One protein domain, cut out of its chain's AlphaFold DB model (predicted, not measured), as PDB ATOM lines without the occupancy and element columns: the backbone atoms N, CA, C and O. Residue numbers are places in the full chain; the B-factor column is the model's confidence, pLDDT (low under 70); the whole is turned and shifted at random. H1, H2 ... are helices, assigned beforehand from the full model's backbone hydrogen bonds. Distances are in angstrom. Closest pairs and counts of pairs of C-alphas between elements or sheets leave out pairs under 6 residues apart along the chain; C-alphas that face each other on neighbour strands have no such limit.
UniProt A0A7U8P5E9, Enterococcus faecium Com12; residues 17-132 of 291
ATOM      1  N   SER A  17    -153.897 250.367  28.349       43.22
ATOM      2  CA  SER A  17    -152.459 250.674  28.348       43.22
ATOM      3  C   SER A  17    -151.642 249.457  28.804       43.22
ATOM      4  O   SER A  17    -152.025 248.787  29.765       43.22
ATOM      5  N   ASN A  18    -150.468 249.206  28.200       47.75
ATOM      6  CA  ASN A  18    -149.542 248.133  28.615       47.75
ATOM      7  C   ASN A  18    -149.257 248.148  30.126       47.75
ATOM      8  O   ASN A  18    -149.121 247.100  30.748       47.75
ATOM      9  N   LYS A  19    -149.237 249.332  30.749       42.62
ATOM     10  CA  LYS A  19    -149.014 249.489  32.192       42.62
ATOM     11  C   LYS A  19    -150.220 249.034  33.025       42.62
ATOM     12  O   LYS A  19    -150.035 248.534  34.127       42.62
ATOM     13  N   GLN A  20    -151.441 249.180  32.506       46.00
ATOM     14  CA  GLN A  20    -152.672 248.671  33.125       46.00
ATOM     15  C   GLN A  20    -152.837 247.162  32.908       46.00
ATOM     16  O   GLN A  20    -153.247 246.474  33.836       46.00
ATOM     17  N   ILE A  21    -152.435 246.636  31.746       49.91
ATOM     18  CA  ILE A  21    -152.413 245.192  31.452       49.91
ATOM     19  C   ILE A  21    -151.411 244.474  32.368       49.91
ATOM     20  O   ILE A  21    -151.763 243.488  33.008       49.91
ATOM     21  N   ILE A  22    -150.196 245.014  32.523       44.00
ATOM     22  CA  ILE A  22    -149.167 244.472  33.433       44.00
ATOM     23  C   ILE A  22    -149.622 244.539  34.901       44.00
ATOM     24  O   ILE A  22    -149.367 243.621  35.676       44.00
ATOM     25  N   ARG A  23    -150.343 245.596  35.298       36.94
ATOM     26  CA  ARG A  23    -150.867 245.734  36.669       36.94
ATOM     27  C   ARG A  23    -152.074 244.828  36.938       36.94
ATOM     28  O   ARG A  23    -152.230 244.379  38.067       36.94
ATOM     29  N   ALA A  24    -152.883 244.520  35.923       42.19
ATOM     30  CA  ALA A  24    -153.945 243.514  35.999       42.19
ATOM     31  C   ALA A  24    -153.376 242.081  36.051       42.19
ATOM     32  O   ALA A  24    -153.860 241.263  36.829       42.19
ATOM     33  N   LEU A  25    -152.286 241.812  35.319       42.56
ATOM     34  CA  LEU A  25    -151.539 240.544  35.347       42.56
ATOM     35  C   LEU A  25    -150.937 240.215  36.723       42.56
ATOM     36  O   LEU A  25    -150.752 239.043  37.036       42.56
ATOM     37  N   LEU A  26    -150.651 241.223  37.551       39.59
ATOM     38  CA  LEU A  26    -150.099 241.041  38.900       39.59
ATOM     39  C   LEU A  26    -151.156 240.743  39.979       39.59
ATOM     40  O   LEU A  26    -150.782 240.359  41.084       39.59
ATOM     41  N   VAL A  27    -152.456 240.921  39.698       36.62
ATOM     42  CA  VAL A  27    -153.515 240.850  40.730       36.62
ATOM     43  C   VAL A  27    -154.462 239.647  40.572       36.62
ATOM     44  O   VAL A  27    -155.099 239.272  41.557       36.62
ATOM     45  N   SER A  28    -154.521 238.948  39.428       33.31
ATOM     46  CA  SER A  28    -155.280 237.681  39.339       33.31
ATOM     47  C   SER A  28    -154.419 236.470  39.721       33.31
ATOM     48  O   SER A  28    -153.791 235.789  38.913       33.31
ATOM     49  N   LEU A  29    -154.396 236.197  41.026       35.19
ATOM     50  CA  LEU A  29    -153.712 235.076  41.672       35.19
ATOM     51  C   LEU A  29    -154.440 233.735  41.431       35.19
ATOM     52  O   LEU A  29    -154.797 233.020  42.364       35.19
ATOM     53  N   THR A  30    -154.668 233.374  40.169       38.78
ATOM     54  CA  THR A  30    -155.035 232.005  39.767       38.78
ATOM     55  C   THR A  30    -154.066 231.509  38.710       38.78
ATOM     56  O   THR A  30    -154.429 231.158  37.588       38.78
ATOM     57  N   VAL A  31    -152.794 231.491  39.092       41.03
ATOM     58  CA  VAL A  31    -151.785 230.674  38.434       41.03
ATOM     59  C   VAL A  31    -152.183 229.217  38.628       41.03
ATOM     60  O   VAL A  31    -152.211 228.702  39.746       41.03
ATOM     61  N   LEU A  32    -152.499 228.550  37.528       46.31
ATOM     62  CA  LEU A  32    -152.599 227.104  37.497       46.31
ATOM     63  C   LEU A  32    -151.258 226.574  36.998       46.31
ATOM     64  O   LEU A  32    -150.969 226.646  35.804       46.31
ATOM     65  N   SER A  33    -150.482 225.962  37.899       43.28
ATOM     66  CA  SER A  33    -149.699 224.791  37.502       43.28
ATOM     67  C   SER A  33    -150.639 223.896  36.694       43.28
ATOM     68  O   SER A  33    -151.801 223.749  37.098       43.28
ATOM     69  N   GLY A  34    -150.187 223.380  35.545       45.44
ATOM     70  CA  GLY A  34    -151.006 222.554  34.652       45.44
ATOM     71  C   GLY A  34    -151.925 221.624  35.446       45.44
ATOM     72  O   GLY A  34    -151.529 221.099  36.493       45.44
ATOM     73  N   THR A  35    -153.186 221.501  35.014       52.16
ATOM     74  CA  THR A  35    -154.191 220.636  35.659       52.16
ATOM     75  C   THR A  35    -153.527 219.369  36.174       52.16
ATOM     76  O   THR A  35    -152.827 218.739  35.398       52.16
ATOM     77  N   LYS A  36    -153.677 219.008  37.454       49.06
ATOM     78  CA  LYS A  36    -152.919 217.900  38.061       49.06
ATOM     79  C   LYS A  36    -152.959 216.647  37.158       49.06
ATOM     80  O   LYS A  36    -153.982 215.971  37.106       49.06
ATOM     81  N   GLY A  37    -151.864 216.384  36.434       57.16
ATOM     82  CA  GLY A  37    -151.721 215.284  35.470       57.16
ATOM     83  C   GLY A  37    -151.819 215.611  33.964       57.16
ATOM     84  O   GLY A  37    -151.547 214.712  33.180       57.16
ATOM     85  N   LYS A  38    -152.161 216.834  33.535       68.06
ATOM     86  CA  LYS A  38    -152.045 217.277  32.130       68.06
ATOM     87  C   LYS A  38    -151.210 218.544  32.025       68.06
ATOM     88  O   LYS A  38    -151.401 219.489  32.797       68.06
ATOM     89  N   LYS A  39    -150.284 218.530  31.074       83.56
ATOM     90  CA  LYS A  39    -149.351 219.618  30.810       83.56
ATOM     91  C   LYS A  39    -150.093 220.769  30.121       83.56
ATOM     92  O   LYS A  39    -151.090 220.532  29.445       83.56
ATOM     93  N   GLN A  40    -149.630 222.012  30.274       84.38
ATOM     94  CA  GLN A  40    -150.238 223.147  29.557       84.38
ATOM     95  C   GLN A  40    -150.111 222.991  28.034       84.38
ATOM     96  O   GLN A  40    -151.006 223.410  27.310       84.38
ATOM     97  N   VAL A  41    -149.055 222.322  27.553       87.69
ATOM     98  CA  VAL A  41    -148.912 221.979  26.124       87.69
ATOM     99  C   VAL A  41    -149.989 221.007  25.618       87.69
ATOM    100  O   VAL A  41    -150.244 220.954  24.422       87.69
ATOM    101  N   ASP A  42    -150.639 220.255  26.515       87.50
ATOM    102  CA  ASP A  42    -151.715 219.321  26.163       87.50
ATOM    103  C   ASP A  42    -153.090 220.020  26.123       87.50
ATOM    104  O   ASP A  42    -154.108 219.386  25.827       87.50
ATOM    105  N   GLU A  43    -153.168 221.306  26.492       88.75
ATOM    106  CA  GLU A  43    -154.423 222.051  26.448       88.75
ATOM    107  C   GLU A  43    -154.781 222.440  24.994       88.75
ATOM    108  O   GLU A  43    -153.900 222.806  24.214       88.75
ATOM    109  N   PRO A  44    -156.073 222.406  24.606       90.88
ATOM    110  CA  PRO A  44    -156.497 222.675  23.228       90.88
ATOM    111  C   PRO A  44    -156.011 224.009  22.650       90.88
ATOM    112  O   PRO A  44    -155.623 224.070  21.485       90.88
ATOM    113  N   TRP A  45    -155.992 225.070  23.465       91.44
ATOM    114  CA  TRP A  45    -155.541 226.398  23.038       91.44
ATOM    115  C   TRP A  45    -154.103 226.406  22.505       91.44
ATOM    116  O   TRP A  45    -153.797 227.195  21.611       91.44
ATOM    117  N   PHE A  46    -153.233 225.538  23.035       92.44
ATOM    118  CA  PHE A  46    -151.824 225.482  22.659       92.44
ATOM    119  C   PHE A  46    -151.690 225.077  21.194       92.44
ATOM    120  O   PHE A  46    -151.044 225.766  20.407       92.44
ATOM    121  N   ASN A  47    -152.396 224.014  20.805       91.50
ATOM    122  CA  ASN A  47    -152.432 223.554  19.422       91.50
ATOM    123  C   ASN A  47    -153.092 224.574  18.492       91.50
ATOM    124  O   ASN A  47    -152.606 224.757  17.379       91.50
ATOM    125  N   LEU A  48    -154.148 225.262  18.939       91.19
ATOM    126  CA  LEU A  48    -154.806 226.295  18.132       91.19
ATOM    127  C   LEU A  48    -153.847 227.440  17.776       91.19
ATOM    128  O   LEU A  48    -153.802 227.855  16.625       91.19
ATOM    129  N   LEU A  49    -153.052 227.921  18.736       90.50
ATOM    130  CA  LEU A  49    -152.080 228.989  18.475       90.50
ATOM    131  C   LEU A  49    -150.853 228.506  17.691       90.50
ATOM    132  O   LEU A  49    -150.294 229.278  16.922       90.50
ATOM    133  N   LEU A  50    -150.426 227.253  17.870       90.50
ATOM    134  CA  LEU A  50    -149.229 226.712  17.214       90.50
ATOM    135  C   LEU A  50    -149.393 226.515  15.693       90.50
ATOM    136  O   LEU A  50    -148.392 226.511  14.970       90.50
ATOM    137  N   HIS A  51    -150.632 226.317  15.229       88.19
ATOM    138  CA  HIS A  51    -150.967 226.121  13.811       88.19
ATOM    139  C   HIS A  51    -151.358 227.416  13.091       88.19
ATOM    140  O   HIS A  51    -151.453 227.418  11.867       88.19
ATOM    141  N   GLU A  52    -151.578 228.504  13.827       86.81
ATOM    142  CA  GLU A  52    -151.877 229.802  13.236       86.81
ATOM    143  C   GLU A  52    -150.579 230.475  12.761       86.81
ATOM    144  O   GLU A  52    -149.550 230.396  13.435       86.81
ATOM    145  N   THR A  53    -150.606 231.122  11.593       80.88
ATOM    146  CA  THR A  53    -149.411 231.749  10.985       80.88
ATOM    147  C   THR A  53    -149.555 233.260  10.810       80.88
ATOM    148  O   THR A  53    -148.552 233.972  10.689       80.88
ATOM    149  N   LYS A  54    -150.790 233.780  10.853       81.62
ATOM    150  CA  LYS A  54    -151.118 235.171  10.520       81.62
ATOM    151  C   LYS A  54    -151.160 236.067  11.746       81.62
ATOM    152  O   LYS A  54    -152.204 236.594  12.120       81.62
ATOM    153  N   PHE A  55    -150.005 236.295  12.356       82.00
ATOM    154  CA  PHE A  55    -149.889 237.218  13.483       82.00
ATOM    155  C   PHE A  55    -149.305 238.564  13.046       82.00
ATOM    156  O   PHE A  55    -148.183 238.629  12.539       82.00
ATOM    157  N   LEU A  56    -150.018 239.660  13.321       74.00
ATOM    158  CA  LEU A  56    -149.525 241.029  13.128       74.00
ATOM    159  C   LEU A  56    -148.964 241.589  14.441       74.00
ATOM    160  O   LEU A  56    -149.534 241.409  15.519       74.00
ATOM    161  N   GLY A  57    -147.823 242.271  14.350       63.59
ATOM    162  CA  GLY A  57    -147.174 242.937  15.477       63.59
ATOM    163  C   GLY A  57    -147.244 244.451  15.337       63.59
ATOM    164  O   GLY A  57    -146.294 245.055  14.853       63.59
ATOM    165  N   GLU A  58    -148.341 245.071  15.775       65.00
ATOM    166  CA  GLU A  58    -148.423 246.533  15.900       65.00
ATOM    167  C   GLU A  58    -148.347 246.973  17.365       65.00
ATOM    168  O   GLU A  58    -148.754 246.256  18.286       65.00
ATOM    169  N   LYS A  59    -147.830 248.186  17.603       54.06
ATOM    170  CA  LYS A  59    -147.754 248.769  18.949       54.06
ATOM    171  C   LYS A  59    -149.152 248.856  19.572       54.06
ATOM    172  O   LYS A  59    -149.994 249.613  19.109       54.06
ATOM    173  N   GLY A  60    -149.355 248.130  20.673       58.41
ATOM    174  CA  GLY A  60    -150.607 248.126  21.438       58.41
ATOM    175  C   GLY A  60    -151.550 246.961  21.126       58.41
ATOM    176  O   GLY A  60    -152.571 246.836  21.797       58.41
ATOM    177  N   LEU A  61    -151.203 246.089  20.172       63.03
ATOM    178  CA  LEU A  61    -151.912 244.833  19.923       63.03
ATOM    179  C   LEU A  61    -151.171 243.649  20.548       63.03
ATOM    180  O   LEU A  61    -149.943 243.617  20.629       63.03
ATOM    181  N   VAL A  62    -151.941 242.654  20.984       69.12
ATOM    182  CA  VAL A  62    -151.403 241.379  21.455       69.12
ATOM    183  C   VAL A  62    -150.978 240.574  20.225       69.12
ATOM    184  O   VAL A  62    -151.824 239.966  19.587       69.12
ATOM    185  N   GLY A  63    -149.699 240.638  19.847       80.31
ATOM    186  CA  GLY A  63    -149.186 240.095  18.578       80.31
ATOM    187  C   GLY A  63    -148.282 238.864  18.719       80.31
ATOM    188  O   GLY A  63    -148.349 238.129  19.705       80.31
ATOM    189  N   ARG A  64    -147.381 238.675  17.743       85.62
ATOM    190  CA  ARG A  64    -146.404 237.563  17.657       85.62
ATOM    191  C   ARG A  64    -145.646 237.300  18.956       85.62
ATOM    192  O   ARG A  64    -145.649 236.182  19.461       85.62
ATOM    193  N   ASN A  65    -145.046 238.345  19.526       88.56
ATOM    194  CA  ASN A  65    -144.208 238.227  20.720       88.56
ATOM    195  C   ASN A  65    -145.009 237.693  21.912       88.56
ATOM    196  O   ASN A  65    -144.511 236.888  22.691       88.56
ATOM    197  N   SER A  66    -146.272 238.111  22.030       88.19
ATOM    198  CA  SER A  66    -147.187 237.652  23.072       88.19
ATOM    199  C   SER A  66    -147.575 236.185  22.905       88.19
ATOM    200  O   SER A  66    -147.621 235.461  23.898       88.19
ATOM    201  N   VAL A  67    -147.826 235.740  21.669       89.75
ATOM    202  CA  VAL A  67    -148.119 234.332  21.357       89.75
ATOM    203  C   VAL A  67    -146.904 233.462  21.662       89.75
ATOM    204  O   VAL A  67    -147.016 232.493  22.407       89.75
ATOM    205  N   MET A  68    -145.729 233.847  21.164       91.00
ATOM    206  CA  MET A  68    -144.478 233.119  21.389       91.00
ATOM    207  C   MET A  68    -144.124 233.043  22.878       91.00
ATOM    208  O   MET A  68    -143.734 231.987  23.376       91.00
ATOM    209  N   PHE A  69    -144.339 234.131  23.621       91.38
ATOM    210  CA  PHE A  69    -144.167 234.148  25.071       91.38
ATOM    211  C   PHE A  69    -145.155 233.210  25.780       91.38
ATOM    212  O   PHE A  69    -144.754 232.447  26.656       91.38
ATOM    213  N   ALA A  70    -146.433 233.205  25.384       91.25
ATOM    214  CA  ALA A  70    -147.444 232.318  25.958       91.25
ATOM    215  C   ALA A  70    -147.164 230.831  25.668       91.25
ATOM    216  O   ALA A  70    -147.281 230.004  26.572       91.25
ATOM    217  N   LEU A  71    -146.741 230.492  24.445       92.44
ATOM    218  CA  LEU A  71    -146.313 229.136  24.083       92.44
ATOM    219  C   LEU A  71    -145.077 228.711  24.889       92.44
ATOM    220  O   LEU A  71    -145.038 227.603  25.422       92.44
ATOM    221  N   SER A  72    -144.107 229.612  25.061       93.12
ATOM    222  CA  SER A  72    -142.906 229.355  25.868       93.12
ATOM    223  C   SER A  72    -143.241 229.120  27.346       93.12
ATOM    224  O   SER A  72    -142.704 228.208  27.973       93.12
ATOM    225  N   LEU A  73    -144.191 229.878  27.905       91.62
ATOM    226  CA  LEU A  73    -144.698 229.662  29.265       91.62
ATOM    227  C   LEU A  73    -145.421 228.317  29.427       91.62
ATOM    228  O   LEU A  73    -145.349 227.699  30.495       91.62
ATOM    229  N   ALA A  74    -146.107 227.844  28.385       91.12
ATOM    230  CA  ALA A  74    -146.709 226.517  28.396       91.12
ATOM    231  C   ALA A  74    -145.643 225.415  28.409       91.12
ATOM    232  O   ALA A  74    -145.781 224.473  29.190       91.12
ATOM    233  N   TYR A  75    -144.558 225.544  27.638       91.88
ATOM    234  CA  TYR A  75    -143.416 224.620  27.706       91.88
ATOM    235  C   TYR A  75    -142.766 224.606  29.095       91.88
ATOM    236  O   TYR A  75    -142.600 223.528  29.675       91.88
ATOM    237  N   PHE A  76    -142.493 225.788  29.657       90.12
ATOM    238  CA  PHE A  76    -141.905 225.943  30.989       90.12
ATOM    239  C   PHE A  76    -142.758 225.279  32.079       90.12
ATOM    240  O   PHE A  76    -142.294 224.387  32.788       90.12
ATOM    241  N   SER A  77    -144.045 225.634  32.170       87.81
ATOM    242  CA  SER A  77    -144.959 225.075  33.183       87.81
ATOM    243  C   SER A  77    -145.233 223.576  33.015       87.81
ATOM    244  O   SER A  77    -145.670 222.907  33.953       87.81
ATOM    245  N   SER A  78    -144.975 223.042  31.821       87.25
ATOM    246  CA  SER A  78    -145.100 221.622  31.487       87.25
ATOM    247  C   SER A  78    -143.835 220.810  31.788       87.25
ATOM    248  O   SER A  78    -143.849 219.589  31.608       87.25
ATOM    249  N   GLY A  79    -142.765 221.468  32.248       87.88
ATOM    250  CA  GLY A  79    -141.506 220.843  32.649       87.88
ATOM    251  C   GLY A  79    -140.567 220.494  31.493       87.88
ATOM    252  O   GLY A  79    -139.725 219.615  31.659       87.88
ATOM    253  N   TYR A  80    -140.712 221.127  30.324       91.31
ATOM    254  CA  TYR A  80    -139.752 220.957  29.228       91.31
ATOM    255  C   TYR A  80    -138.503 221.812  29.448       91.31
ATOM    256  O   TYR A  80    -138.578 222.900  30.023       91.31
ATOM    257  N   SER A  81    -137.358 221.331  28.960       93.62
ATOM    258  CA  SER A  81    -136.102 222.082  29.023       93.62
ATOM    259  C   SER A  81    -136.152 223.329  28.134       93.62
ATOM    260  O   SER A  81    -136.939 223.397  27.183       93.62
ATOM    261  N   ILE A  82    -135.305 224.314  28.440       94.44
ATOM    262  CA  ILE A  82    -135.242 225.557  27.667       94.44
ATOM    263  C   ILE A  82    -134.815 225.290  26.221       94.44
ATOM    264  O   ILE A  82    -135.411 225.851  25.311       94.44
ATOM    265  N   GLU A  83    -133.892 224.356  25.992       94.31
ATOM    266  CA  GLU A  83    -133.399 223.984  24.659       94.31
ATOM    267  C   GLU A  83    -134.521 223.374  23.812       94.31
ATOM    268  O   GLU A  83    -134.670 223.683  22.630       94.31
ATOM    269  N   THR A  84    -135.367 222.546  24.438       94.06
ATOM    270  CA  THR A  84    -136.547 221.970  23.781       94.06
ATOM    271  C   THR A  84    -137.541 223.066  23.399       94.06
ATOM    272  O   THR A  84    -138.134 223.027  22.321       94.06
ATOM    273  N   CYS A  85    -137.739 224.055  24.273       95.06
ATOM    274  CA  CYS A  85    -138.595 225.197  23.977       95.06
ATOM    275  C   CYS A  85    -138.018 226.057  22.844       95.06
ATOM    276  O   CYS A  85    -138.756 226.404  21.929       95.06
ATOM    277  N   GLU A  86    -136.722 226.378  22.880       94.94
ATOM    278  CA  GLU A  86    -136.040 227.173  21.851       94.94
ATOM    279  C   GLU A  86    -136.183 226.518  20.477       94.94
ATOM    280  O   GLU A  86    -136.686 227.160  19.557       94.94
ATOM    281  N   TYR A  87    -135.861 225.224  20.358       95.06
ATOM    282  CA  TYR A  87    -136.025 224.469  19.113       95.06
ATOM    283  C   TYR A  87    -137.456 224.568  18.560       95.06
ATOM    284  O   TYR A  87    -137.665 224.958  17.412       95.06
ATOM    285  N   ASN A  88    -138.461 224.301  19.400       94.31
ATOM    286  CA  ASN A  88    -139.863 224.360  18.984       94.31
ATOM    287  C   ASN A  88    -140.330 225.784  18.631       94.31
ATOM    288  O   ASN A  88    -141.192 225.949  17.766       94.31
ATOM    289  N   MET A  89    -139.792 226.814  19.291       94.56
ATOM    290  CA  MET A  89    -140.116 228.211  18.990       94.56
ATOM    291  C   MET A  89    -139.454 228.693  17.700       94.56
ATOM    292  O   MET A  89    -140.077 229.473  16.987       94.56
ATOM    293  N   PHE A  90    -138.255 228.211  17.358       94.62
ATOM    294  CA  PHE A  90    -137.642 228.469  16.053       94.62
ATOM    295  C   PHE A  90    -138.441 227.824  14.921       94.62
ATOM    296  O   PHE A  90    -138.792 228.503  13.959       94.62
ATOM    297  N   GLU A  91    -138.812 226.551  15.077       93.88
ATOM    298  CA  GLU A  91    -139.675 225.846  14.123       93.88
ATOM    299  C   GLU A  91    -141.016 226.561  13.929       93.88
ATOM    300  O   GLU A  91    -141.506 226.694  12.810       93.88
ATOM    301  N   PHE A  92    -141.618 227.055  15.012       92.69
ATOM    302  CA  PHE A  92    -142.831 227.867  14.940       92.69
ATOM    303  C   PHE A  92    -142.594 229.206  14.231       92.69
ATOM    304  O   PHE A  92    -143.364 229.561  13.343       92.69
ATOM    305  N   ASN A  93    -141.520 229.923  14.574       93.25
ATOM    306  CA  ASN A  93    -141.177 231.219  13.989       93.25
ATOM    307  C   ASN A  93    -140.970 231.133  12.471       93.25
ATOM    308  O   ASN A  93    -141.450 231.998  11.745       93.25
ATOM    309  N   ASN A  94    -140.330 230.065  11.989       91.75
ATOM    310  CA  ASN A  94    -140.083 229.836  10.562       91.75
ATOM    311  C   ASN A  94    -141.364 229.626   9.742       91.75
ATOM    312  O   ASN A  94    -141.350 229.825   8.530       91.75
ATOM    313  N   ARG A  95    -142.471 229.230  10.383       90.69
ATOM    314  CA  ARG A  95    -143.778 229.068   9.725       90.69
ATOM    315  C   ARG A  95    -144.598 230.357   9.674       90.69
ATOM    316  O   ARG A  95    -145.636 230.370   9.021       90.69
ATOM    317  N   LEU A  96    -144.190 231.407  10.386       89.06
ATOM    318  CA  LEU A  96    -144.927 232.667  10.419       89.06
ATOM    319  C   LEU A  96    -144.739 233.441   9.115       89.06
ATOM    320  O   LEU A  96    -143.629 233.531   8.599       89.06
ATOM    321  N   ASP A  97    -145.796 234.113   8.653       85.88
ATOM    322  CA  ASP A  97    -145.736 234.982   7.465       85.88
ATOM    323  C   ASP A  97    -144.724 236.135   7.641       85.88
ATOM    324  O   ASP A  97    -144.192 236.686   6.679       85.88
ATOM    325  N   GLN A  98    -144.474 236.523   8.894       85.00
ATOM    326  CA  GLN A  98    -143.523 237.557   9.290       85.00
ATOM    327  C   GLN A  98    -142.705 237.063  10.495       85.00
ATOM    328  O   GLN A  98    -143.109 237.305  11.641       85.00
ATOM    329  N   PRO A  99    -141.587 236.355  10.257       87.81
ATOM    330  CA  PRO A  99    -140.753 235.808  11.321       87.81
ATOM    331  C   PRO A  99    -140.040 236.911  12.114       87.81
ATOM    332  O   PRO A  99    -139.749 237.994  11.600       87.81
ATOM    333  N   LEU A 100    -139.752 236.625  13.382       88.12
ATOM    334  CA  LEU A 100    -138.905 237.449  14.249       88.12
ATOM    335  C   LEU A 100    -137.422 237.121  14.041       88.12
ATOM    336  O   LEU A 100    -137.081 236.015  13.618       88.12
ATOM    337  N   GLU A 101    -136.536 238.057  14.398       91.31
ATOM    338  CA  GLU A 101    -135.095 237.786  14.445       91.31
ATOM    339  C   GLU A 101    -134.802 236.719  15.512       91.31
ATOM    340  O   GLU A 101    -135.345 236.763  16.619       91.31
ATOM    341  N   GLU A 102    -133.899 235.783  15.221       90.19
ATOM    342  CA  GLU A 102    -133.559 234.678  16.129       90.19
ATOM    343  C   GLU A 102    -133.159 235.153  17.535       90.19
ATOM    344  O   GLU A 102    -133.547 234.560  18.543       90.19
ATOM    345  N   LYS A 103    -132.439 236.276  17.629       91.81
ATOM    346  CA  LYS A 103    -132.055 236.881  18.914       91.81
ATOM    347  C   LYS A 103    -133.265 237.317  19.740       91.81
ATOM    348  O   LYS A 103    -133.229 237.244  20.970       91.81
ATOM    349  N   GLU A 104    -134.324 237.782  19.083       91.12
ATOM    350  CA  GLU A 104    -135.569 238.174  19.740       91.12
ATOM    351  C   GLU A 104    -136.328 236.945  20.249       91.12
ATOM    352  O   GLU A 104    -136.781 236.950  21.394       91.12
ATOM    353  N   VAL A 105    -136.365 235.862  19.462       91.88
ATOM    354  CA  VAL A 105    -136.941 234.566  19.868       91.88
ATOM    355  C   VAL A 105    -136.265 234.050  21.142       91.88
ATOM    356  O   VAL A 105    -136.940 233.793  22.140       91.88
ATOM    357  N   ILE A 106    -134.928 233.998  21.162       92.94
ATOM    358  CA  ILE A 106    -134.148 233.564  22.336       92.94
ATOM    359  C   ILE A 106    -134.471 234.432  23.556       92.94
ATOM    360  O   ILE A 106    -134.652 233.930  24.667       92.94
ATOM    361  N   LYS A 107    -134.569 235.752  23.371       93.88
ATOM    362  CA  LYS A 107    -134.895 236.681  24.460       93.88
ATOM    363  C   LYS A 107    -136.283 236.411  25.041       93.88
ATOM    364  O   LYS A 107    -136.439 236.453  26.262       93.88
ATOM    365  N   ILE A 108    -137.273 236.125  24.196       91.88
ATOM    366  CA  ILE A 108    -138.639 235.790  24.620       91.88
ATOM    367  C   ILE A 108    -138.648 234.479  25.411       91.88
ATOM    368  O   ILE A 108    -139.198 234.446  26.515       91.88
ATOM    369  N   VAL A 109    -137.996 233.432  24.895       93.06
ATOM    370  CA  VAL A 109    -137.925 232.123  25.562       93.06
ATOM    371  C   VAL A 109    -137.240 232.249  26.922       93.06
ATOM    372  O   VAL A 109    -137.806 231.852  27.940       93.06
ATOM    373  N   ARG A 110    -136.074 232.902  26.986       92.62
ATOM    374  CA  ARG A 110    -135.365 233.153  28.253       92.62
ATOM    375  C   ARG A 110    -136.194 233.964  29.241       92.62
ATOM    376  O   ARG A 110    -136.137 233.706  30.439       92.62
ATOM    377  N   SER A 111    -136.987 234.922  28.760       89.88
ATOM    378  CA  SER A 111    -137.902 235.675  29.618       89.88
ATOM    379  C   SER A 111    -138.997 234.783  30.207       89.88
ATOM    380  O   SER A 111    -139.346 234.961  31.372       89.88
ATOM    381  N   ALA A 112    -139.541 233.834  29.440       88.62
ATOM    382  CA  ALA A 112    -140.565 232.905  29.922       88.62
ATOM    383  C   ALA A 112    -140.007 231.915  30.959       88.62
ATOM    384  O   ALA A 112    -140.704 231.572  31.908       88.62
ATOM    385  N   TYR A 113    -138.740 231.520  30.802       89.31
ATOM    386  CA  TYR A 113    -137.994 230.676  31.742       89.31
ATOM    387  C   TYR A 113    -137.379 231.453  32.913       89.31
ATOM    388  O   TYR A 113    -136.753 230.856  33.787       89.31
ATOM    389  N   SER A 114    -137.559 232.778  32.970       82.69
ATOM    390  CA  SER A 114    -137.262 233.512  34.194       82.69
ATOM    391  C   SER A 114    -138.285 233.083  35.247       82.69
ATOM    392  O   SER A 114    -139.489 233.195  35.025       82.69
ATOM    393  N   GLU A 115    -137.822 232.582  36.394       72.75
ATOM    394  CA  GLU A 115    -138.636 231.999  37.484       72.75
ATOM    395  C   GLU A 115    -139.726 232.939  38.060       72.75
ATOM    396  O   GLU A 115    -140.500 232.571  38.940       72.75
ATOM    397  N   ASN A 116    -139.816 234.160  37.531       80.31
ATOM    398  CA  ASN A 116    -140.870 235.142  37.762       80.31
ATOM    399  C   ASN A 116    -142.254 234.677  37.285       80.31
ATOM    400  O   ASN A 116    -143.267 235.232  37.715       80.31
ATOM    401  N   TYR A 117    -142.313 233.694  36.387       80.62
ATOM    402  CA  TYR A 117    -143.558 233.174  35.836       80.62
ATOM    403  C   TYR A 117    -143.766 231.720  36.238       80.62
ATOM    404  O   TYR A 117    -142.827 230.975  36.474       80.62
ATOM    405  N   GLN A 118    -145.028 231.314  36.323       77.31
ATOM    406  CA  GLN A 118    -145.412 229.964  36.747       77.31
ATOM    407  C   GLN A 118    -146.144 229.184  35.640       77.31
ATOM    408  O   GLN A 118    -146.302 227.970  35.728       77.31
ATOM    409  N   GLY A 119    -146.605 229.878  34.596       82.75
ATOM    410  CA  GLY A 119    -147.317 229.309  33.455       82.75
ATOM    411  C   GLY A 119    -148.160 230.349  32.728       82.75
ATOM    412  O   GLY A 119    -148.278 231.495  33.170       82.75
ATOM    413  N   ALA A 120    -148.751 229.955  31.603       85.31
ATOM    414  CA  ALA A 120    -149.575 230.843  30.795       85.31
ATOM    415  C   ALA A 120    -150.940 231.102  31.469       85.31
ATOM    416  O   ALA A 120    -151.582 230.191  31.999       85.31
ATOM    417  N   ASN A 121    -151.379 232.367  31.481       84.56
ATOM    418  CA  ASN A 121    -152.619 232.790  32.138       84.56
ATOM    419  C   ASN A 121    -153.840 232.526  31.236       84.56
ATOM    420  O   ASN A 121    -153.862 232.949  30.082       84.56
ATOM    421  N   ARG A 122    -154.887 231.888  31.778       83.88
ATOM    422  CA  ARG A 122    -156.116 231.530  31.044       83.88
ATOM    423  C   ARG A 122    -156.868 232.718  30.453       83.88
ATOM    424  O   ARG A 122    -157.370 232.622  29.335       83.88
ATOM    425  N   GLU A 123    -156.971 233.821  31.185       84.75
ATOM    426  CA  GLU A 123    -157.649 235.032  30.705       84.75
ATOM    427  C   GLU A 123    -156.887 235.607  29.513       84.75
ATOM    428  O   GLU A 123    -157.473 235.922  28.478       84.75
ATOM    429  N   TYR A 124    -155.559 235.640  29.625       85.81
ATOM    430  CA  TYR A 124    -154.679 236.125  28.573       85.81
ATOM    431  C   TYR A 124    -154.701 235.233  27.326       85.81
ATOM    432  O   TYR A 124    -154.838 235.734  26.214       85.81
ATOM    433  N   ILE A 125    -154.655 233.910  27.509       87.88
ATOM    434  CA  ILE A 125    -154.825 232.928  26.429       87.88
ATOM    435  C   ILE A 125    -156.183 233.108  25.746       87.88
ATOM    436  O   ILE A 125    -156.267 233.081  24.524       87.88
ATOM    437  N   THR A 126    -157.250 233.332  26.514       88.31
ATOM    438  CA  THR A 126    -158.587 233.549  25.944       88.31
ATOM    439  C   THR A 126    -158.608 234.793  25.057       88.31
ATOM    440  O   THR A 126    -159.179 234.753  23.971       88.31
ATOM    441  N   ILE A 127    -157.959 235.882  25.482       87.56
ATOM    442  CA  ILE A 127    -157.815 237.102  24.675       87.56
ATOM    443  C   ILE A 127    -157.017 236.812  23.396       87.56
ATOM    444  O   ILE A 127    -157.445 237.208  22.316       87.56
ATOM    445  N   LEU A 128    -155.900 236.088  23.508       87.06
ATOM    446  CA  LEU A 128    -155.053 235.694  22.379       87.06
ATOM    447  C   LEU A 128    -155.810 234.859  21.342       87.06
ATOM    448  O   LEU A 128    -155.831 235.208  20.165       87.06
ATOM    449  N   CYS A 129    -156.467 233.785  21.776       88.56
ATOM    450  CA  CYS A 129    -157.218 232.910  20.882       88.56
ATOM    451  C   CYS A 129    -158.404 233.639  20.241       88.56
ATOM    452  O   CYS A 129    -158.683 233.428  19.066       88.56
ATOM    453  N   LYS A 130    -159.070 234.543  20.970       88.56
ATOM    454  CA  LYS A 130    -160.147 235.358  20.395       88.56
ATOM    455  C   LYS A 130    -159.667 236.367  19.362       88.56
ATOM    456  O   LYS A 130    -160.406 236.664  18.429       88.56
ATOM    457  N   ALA A 131    -158.463 236.903  19.539       86.56
ATOM    458  CA  ALA A 131    -157.889 237.872  18.616       86.56
ATOM    459  C   ALA A 131    -157.428 237.228  17.300       86.56
ATOM    460  O   ALA A 131    -157.581 237.853  16.254       86.56
ATOM    461  N   TRP A 132    -156.881 236.010  17.353       85.62
ATOM    462  CA  TRP A 132    -156.185 235.406  16.208       85.62
ATOM    463  C   TRP A 132    -156.849 234.169  15.612       85.62
ATOM    464  O   TRP A 132    -156.655 233.912  14.435       85.62
TER     465      TRP A 132
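What this domain is: This is residues 17 to 132 of the 291 residues of a protein of Enterococcus faecium Com12 (UniProt A0A7U8P5E9). Look for one helix, H3, through the middle of a rounded body, with two helices on each of two opposite sides of it: H4 and H5 on one, H2 and H6 on the other. The helices mostly cross rather than run side by side, and H1 lies out at the periphery, touching no helix and joined to the rest by a long link. The printed part has 116 residues with six named helices, H1 to H6 in order along the chain, and no named strand; the class is all helix, and 64 of the printed residues are in the helices. The whole is compact, with a radius of gyration of the C-alphas of 13.4 A, and it spans 34 by 33 by 25 A.

How they stand to each other: Begin at H1, residues 18 to 25, which touches no helix; its centre is 16.4 A from the mean of the C-alphas, the farthest of the six. Pass along the long link to H2, residues 44 to 50, which is apart from H1. Beyond a second long link you reach H3, residues 64 to 77, the hub, which touches three helices and has its centre 1.9 A from the mean of the C-alphas. H2 and H3 touch, closest at the C-alphas of Phe 46 and Leu 71, 6.8 A apart, and run opposite ways at a steep tilt of 49 degrees. A tight link then leads to H4, residues 82 to 94, and H3 and H4 form a helical hairpin. They touch, closest at the C-alphas of Tyr 75 and Cys 85, 6.1 A apart, with a shallow tilt of 29 degrees, opposite ways. Next comes H5, residues 102 to 112, which touches H3 with 14 pairs of C-alphas within 8 A; the closest are those of Leu 73 and Ala 112, 5.3 A apart, and the two run the same way at a steep tilt of 47 degrees. H5 also touches H4, closest at the C-alphas of Glu 86 and Val 109, 6.5 A apart. The last helix, H6, residues 122 to 132, touches H2, closest at the C-alphas of Leu 49 and Cys 129, 6.9 A apart, and they run the same way at a steep tilt of 49 degrees. H6 and H3 are close but not clearly touching, with the C-alphas of Val 67 and Leu 128 closest at 7.1 A. H6 is apart from H4 and from H5. In each of the six helices every O i to N i+4 pair is within hydrogen-bond range.

Where its parts are: Find C-alpha 18 at (-149.542, 248.133, 28.615), where H1 begins; it runs 10.3 A to C-alpha 25. H2, from Pro 44 to Leu 50, is also 10.3 A long. Find C-alpha 64 at (-146.404, 237.563, 17.657); from there H3, the longest helix with 14 residues, runs 20.0 A to Ser 77. H4 covers 18.3 A from Ile 82 to Asn 94, and H5 15.6 A from Glu 102 to Ala 112. H6 runs 15.3 A from Arg 122 to C-alpha 132 at (-156.185, 235.406, 16.208).

The domain as a whole: The two C-alphas farthest apart are those of Gly 37 and Lys 59, at 37.5 A, and each lies in a long link: residues 26 to 43 and residues 51 to 63. The printed part has no cut. In the B-factor column you will find a mean pLDDT of 79.0 for the printed part; residues 17 to 38 and 57 to 62 are under 70, and H1 has a mean of 44.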